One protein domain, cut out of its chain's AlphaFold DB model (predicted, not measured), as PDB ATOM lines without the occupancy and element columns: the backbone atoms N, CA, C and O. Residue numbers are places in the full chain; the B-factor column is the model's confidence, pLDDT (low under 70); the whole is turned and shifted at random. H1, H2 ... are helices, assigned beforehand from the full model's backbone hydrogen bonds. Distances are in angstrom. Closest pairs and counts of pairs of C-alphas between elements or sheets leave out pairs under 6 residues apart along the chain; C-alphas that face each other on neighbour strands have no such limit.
ATOM      1  N   ARG A 210     -32.184  24.723 -15.586       95.25
ATOM      2  CA  ARG A 210     -33.390  23.984 -15.185       95.25
ATOM      3  C   ARG A 210     -33.672  22.807 -16.114       95.25
ATOM      4  O   ARG A 210     -33.940  21.715 -15.626       95.25
ATOM      5  N   ILE A 211     -33.643  23.023 -17.431       95.19
ATOM      6  CA  ILE A 211     -33.874  21.959 -18.420       95.19
ATOM      7  C   ILE A 211     -32.820  20.860 -18.262       95.19
ATOM      8  O   ILE A 211     -33.198  19.696 -18.151       95.19
ATOM      9  N   ALA A 212     -31.540  21.225 -18.163       95.06
ATOM     10  CA  ALA A 212     -30.439  20.280 -17.986       95.06
ATOM     11  C   ALA A 212     -30.604  19.434 -16.711       95.06
ATOM     12  O   ALA A 212     -30.549  18.207 -16.770       95.06
ATOM     13  N   ALA A 213     -30.905  20.061 -15.569       94.81
ATOM     14  CA  ALA A 213     -31.132  19.345 -14.312       94.81
ATOM     15  C   ALA A 213     -32.352  18.407 -14.383       94.81
ATOM     16  O   ALA A 213     -32.304  17.273 -13.906       94.81
ATOM     17  N   LEU A 214     -33.447  18.838 -15.020       95.19
ATOM     18  CA  LEU A 214     -34.629  17.992 -15.208       95.19
ATOM     19  C   LEU A 214     -34.358  16.812 -16.150       95.19
ATOM     20  O   LEU A 214     -34.858  15.717 -15.895       95.19
ATOM     21  N   GLN A 215     -33.583  17.015 -17.217       96.00
ATOM     22  CA  GLN A 215     -33.159  15.943 -18.122       96.00
ATOM     23  C   GLN A 215     -32.258  14.939 -17.400       96.00
ATOM     24  O   GLN A 215     -32.528  13.743 -17.479       96.00
ATOM     25  N   ARG A 216     -31.279  15.410 -16.616       94.94
ATOM     26  CA  ARG A 216     -30.433  14.559 -15.765       94.94
ATOM     27  C   ARG A 216     -31.271  13.699 -14.817       94.94
ATOM     28  O   ARG A 216     -31.082  12.489 -14.763       94.94
ATOM     29  N   ASN A 217     -32.243  14.296 -14.125       94.88
ATOM     30  CA  ASN A 217     -33.100  13.561 -13.190       94.88
ATOM     31  C   ASN A 217     -33.979  12.523 -13.908       94.88
ATOM     32  O   ASN A 217     -34.174  11.427 -13.394       94.88
ATOM     33  N   LYS A 218     -34.491  12.840 -15.106       96.06
ATOM     34  CA  LYS A 218     -35.252  11.880 -15.924       96.06
ATOM     35  C   LYS A 218     -34.389  10.708 -16.394       96.06
ATOM     36  O   LYS A 218     -34.855   9.576 -16.336       96.06
ATOM     37  N   ALA A 219     -33.162  10.976 -16.840       96.19
ATOM     38  CA  ALA A 219     -32.223   9.936 -17.252       96.19
ATOM     39  C   ALA A 219     -31.885   9.005 -16.078       96.19
ATOM     40  O   ALA A 219     -32.000   7.790 -16.209       96.19
ATOM     41  N   TRP A 220     -31.594   9.580 -14.906       96.25
ATOM     42  CA  TRP A 220     -31.351   8.818 -13.681       96.25
ATOM     43  C   TRP A 220     -32.545   7.929 -13.299       96.25
ATOM     44  O   TRP A 220     -32.366   6.764 -12.960       96.25
ATOM     45  N   GLU A 221     -33.776   8.448 -13.377       96.94
ATOM     46  CA  GLU A 221     -34.981   7.661 -13.083       96.94
ATOM     47  C   GLU A 221     -35.190   6.499 -14.058       96.94
ATOM     48  O   GLU A 221     -35.635   5.431 -13.634       96.94
ATOM     49  N   ALA A 222     -34.915   6.706 -15.348       97.50
ATOM     50  CA  ALA A 222     -35.016   5.653 -16.353       97.50
ATOM     51  C   ALA A 222     -34.005   4.535 -16.062       97.50
ATOM     52  O   ALA A 222     -34.401   3.383 -15.894       97.50
ATOM     53  N   GLU A 223     -32.739   4.901 -15.860       97.38
ATOM     54  CA  GLU A 223     -31.662   3.969 -15.522       97.38
ATOM     55  C   GLU A 223     -31.944   3.213 -14.214       97.38
ATOM     56  O   GLU A 223     -31.769   1.997 -14.129       97.38
ATOM     57  N   TYR A 224     -32.452   3.910 -13.193       98.06
ATOM     58  CA  TYR A 224     -32.853   3.287 -11.935       98.06
ATOM     59  C   TYR A 224     -33.977   2.264 -12.138       98.06
ATOM     60  O   TYR A 224     -33.937   1.187 -11.542       98.06
ATOM     61  N   ARG A 225     -34.994   2.579 -12.953       98.00
ATOM     62  CA  ARG A 225     -36.120   1.666 -13.221       98.00
ATOM     63  C   ARG A 225     -35.671   0.424 -13.977       98.00
ATOM     64  O   ARG A 225     -36.103  -0.667 -13.615       98.00
ATOM     65  N   GLU A 226     -34.800   0.577 -14.966       97.88
ATOM     66  CA  GLU A 226     -34.219  -0.542 -15.713       97.88
ATOM     67  C   GLU A 226     -33.397  -1.453 -14.795       97.88
ATOM     68  O   GLU A 226     -33.666  -2.654 -14.715       97.88
ATOM     69  N   ALA A 227     -32.475  -0.878 -14.014       97.88
ATOM     70  CA  ALA A 227     -31.683  -1.624 -13.038       97.88
ATOM     71  C   ALA A 227     -32.576  -2.322 -12.000       97.88
ATOM     72  O   ALA A 227     -32.352  -3.481 -11.646       97.88
ATOM     73  N   ARG A 228     -33.639  -1.647 -11.543       97.81
ATOM     74  CA  ARG A 228     -34.594  -2.223 -10.595       97.81
ATOM     75  C   ARG A 228     -35.369  -3.392 -11.194       97.81
ATOM     76  O   ARG A 228     -35.558  -4.382 -10.493       97.81
ATOM     77  N   ALA A 229     -35.811  -3.289 -12.445       97.94
ATOM     78  CA  ALA A 229     -36.522  -4.363 -13.131       97.94
ATOM     79  C   ALA A 229     -35.628  -5.598 -13.312       97.94
ATOM     80  O   ALA A 229     -36.046  -6.702 -12.965       97.94
ATOM     81  N   ALA A 230     -34.381  -5.406 -13.756       97.25
ATOM     82  CA  ALA A 230     -33.404  -6.486 -13.885       97.25
ATOM     83  C   ALA A 230     -33.104  -7.159 -12.536       97.25
ATOM     84  O   ALA A 230     -33.161  -8.383 -12.432       97.25
ATOM     85  N   TRP A 231     -32.880  -6.365 -11.483       97.12
ATOM     86  CA  TRP A 231     -32.641  -6.875 -10.132       97.12
ATOM     87  C   TRP A 231     -33.831  -7.678  -9.588       97.12
ATOM     88  O   TRP A 231     -33.644  -8.767  -9.051       97.12
ATOM     89  N   CYS A 232     -35.063  -7.190  -9.773       96.75
ATOM     90  CA  CYS A 232     -36.274  -7.921  -9.383       96.75
ATOM     91  C   CYS A 232     -36.456  -9.234 -10.166       96.75
ATOM     92  O   CYS A 232     -37.066 -10.163  -9.645       96.75
ATOM     93  N   ALA A 233     -35.927  -9.324 -11.389       97.50
ATOM     94  CA  ALA A 233     -35.911 -10.544 -12.195       97.50
ATOM     95  C   ALA A 233     -34.740 -11.492 -11.855       97.50
ATOM     96  O   ALA A 233     -34.567 -12.509 -12.521       97.50
ATOM     97  N   GLY A 234     -33.918 -11.169 -10.847       96.00
ATOM     98  CA  GLY A 234     -32.756 -11.970 -10.450       96.00
ATOM     99  C   GLY A 234     -31.541 -11.822 -11.370       96.00
ATOM    100  O   GLY A 234     -30.585 -12.587 -11.246       96.00
ATOM    101  N   MET A 235     -31.549 -10.850 -12.284       96.12
ATOM    102  CA  MET A 235     -30.421 -10.580 -13.174       96.12
ATOM    103  C   MET A 235     -29.409  -9.627 -12.517       96.12
ATOM    104  O   MET A 235     -29.797  -8.771 -11.711       96.12
ATOM    105  N   PRO A 236     -28.112  -9.715 -12.870       93.62
ATOM    106  CA  PRO A 236     -27.129  -8.718 -12.466       93.62
ATOM    107  C   PRO A 236     -27.549  -7.316 -12.921       93.62
ATOM    108  O   PRO A 236     -27.882  -7.106 -14.086       93.62
ATOM    109  N   ALA A 237     -27.509  -6.353 -12.006       96.12
ATOM    110  CA  ALA A 237     -27.871  -4.969 -12.278       96.12
ATOM    111  C   ALA A 237     -26.906  -4.019 -11.566       96.12
ATOM    112  O   ALA A 237     -26.576  -4.226 -10.396       96.12
ATOM    113  N   ASP A 238     -26.483  -2.975 -12.275       96.50
ATOM    114  CA  ASP A 238     -25.715  -1.868 -11.709       96.50
ATOM    115  C   ASP A 238     -26.608  -0.638 -11.639       96.50
ATOM    116  O   ASP A 238     -27.011  -0.083 -12.663       96.50
ATOM    117  N   PHE A 239     -26.933  -0.223 -10.420       97.81
ATOM    118  CA  PHE A 239     -27.791   0.928 -10.184       97.81
ATOM    119  C   PHE A 239     -27.037   2.242 -10.439       97.81
ATOM    120  O   PHE A 239     -25.828   2.314 -10.190       97.81
ATOM    121  N   PRO A 240     -27.728   3.309 -10.878       96.88
ATOM    122  CA  PRO A 240     -27.091   4.600 -11.105       96.88
ATOM    123  C   PRO A 240     -26.507   5.182  -9.814       96.88
ATOM    124  O   PRO A 240     -27.072   5.004  -8.724       96.88
ATOM    125  N   TYR A 241     -25.406   5.930  -9.946       94.06
ATOM    126  CA  TYR A 241     -24.806   6.696  -8.850       94.06
ATOM    127  C   TYR A 241     -25.857   7.555  -8.136       94.06
ATOM    128  O   TYR A 241     -26.741   8.120  -8.772       94.06
ATOM    129  N   GLY A 242     -25.787   7.644  -6.807       91.38
ATOM    130  CA  GLY A 242     -26.822   8.293  -5.991       91.38
ATOM    131  C   GLY A 242     -27.973   7.366  -5.580       91.38
ATOM    132  O   GLY A 242     -28.838   7.769  -4.803       91.38
ATOM    133  N   THR A 243     -27.981   6.100  -6.014       94.88
ATOM    134  CA  THR A 243     -28.886   5.088  -5.450       94.88
ATOM    135  C   THR A 243     -28.553   4.833  -3.981       94.88
ATOM    136  O   THR A 243     -27.551   4.200  -3.655       94.88
ATOM    137  N   TYR A 244     -29.416   5.318  -3.087       92.38
ATOM    138  CA  TYR A 244     -29.198   5.249  -1.643       92.38
ATOM    139  C   TYR A 244     -29.783   3.982  -0.999       92.38
ATOM    140  O   TYR A 244     -29.047   3.131  -0.502       92.38
ATOM    141  N   TRP A 245     -31.114   3.835  -1.004       93.31
ATOM    142  CA  TRP A 245     -31.799   2.859  -0.143       93.31
ATOM    143  C   TRP A 245     -31.386   1.415  -0.452       93.31
ATOM    144  O   TRP A 245     -30.986   0.675   0.444       93.31
ATOM    145  N   LEU A 246     -31.406   1.024  -1.730       95.19
ATOM    146  CA  LEU A 246     -31.028  -0.334  -2.135       95.19
ATOM    147  C   LEU A 246     -29.543  -0.616  -1.919       95.19
ATOM    148  O   LEU A 246     -29.188  -1.734  -1.557       95.19
ATOM    149  N   ARG A 247     -28.674   0.387  -2.082       93.94
ATOM    150  CA  ARG A 247     -27.247   0.240  -1.780       93.94
ATOM    151  C   ARG A 247     -27.054  -0.084  -0.304       93.94
ATOM    152  O   ARG A 247     -26.332  -1.010   0.035       93.94
ATOM    153  N   ARG A 248     -27.721   0.670   0.572       91.31
ATOM    154  CA  ARG A 248     -27.545   0.564   2.022       91.31
ATOM    155  C   ARG A 248     -28.182  -0.688   2.622       91.31
ATOM    156  O   ARG A 248     -27.601  -1.274   3.526       91.31
ATOM    157  N   PHE A 249     -29.377  -1.059   2.167       94.44
ATOM    158  CA  PHE A 249     -30.194  -2.083   2.831       94.44
ATOM    159  C   PHE A 249     -30.317  -3.392   2.051       94.44
ATOM    160  O   PHE A 249     -30.659  -4.409   2.642       94.44
ATOM    161  N   ALA A 250     -30.029  -3.381   0.748       94.00
ATOM    162  CA  ALA A 250     -30.061  -4.570  -0.106       94.00
ATOM    163  C   ALA A 250     -28.701  -4.876  -0.760       94.00
ATOM    164  O   ALA A 250     -28.606  -5.807  -1.554       94.00
ATOM    165  N   ASN A 251     -27.658  -4.102  -0.429       93.56
ATOM    166  CA  ASN A 251     -26.283  -4.266  -0.905       93.56
ATOM    167  C   ASN A 251     -26.155  -4.385  -2.438       93.56
ATOM    168  O   ASN A 251     -25.343  -5.157  -2.950       93.56
TER     169      ASN A 251
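This is residues 210 to 251 of the 261 residues of an uncharacterized protein of Deltaproteobacteria bacterium (UniProt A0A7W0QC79). One long helix, H1, makes the longest axis; after it a long loop, residues 233 to 244, folds back along the later part of H1 and leads to a short helix, H2, residues 245 to 250, set off from H1 and pointing much the same way, and the printed part ends one residue later, at Asn 251. The first residues of H1, 210 to 218, stick out free. The printed part has 42 residues with two named helices, H1 then H2, and no named strand; the class is all helix. It is loose, with a radius of gyration of the C-alphas of 11.4 A, and flat, spanning 35 by 19 by 10 A.

H1, residues 210 to 232, and H2, residues 245 to 250, are apart, with no C-alpha of the one within 8 A of the other. Every O i to N i+4 pair is within hydrogen-bond range in H1 and H2.

H1 is 32.6 A long, from C-alpha 210 at (-33.390, 23.984, -15.185) to C-alpha 232 at (-36.274, -7.921, -9.383). H2 ends with C-alpha 250 at (-30.061, -4.570, -0.106).

The two C-alphas farthest apart, those of Arg 210 and Gly 234, are 36.3 A apart. The link from H1 to H2, residues 233 to 244, is long. The printed part has no cut, and no printed residue is under 70 in pLDDT.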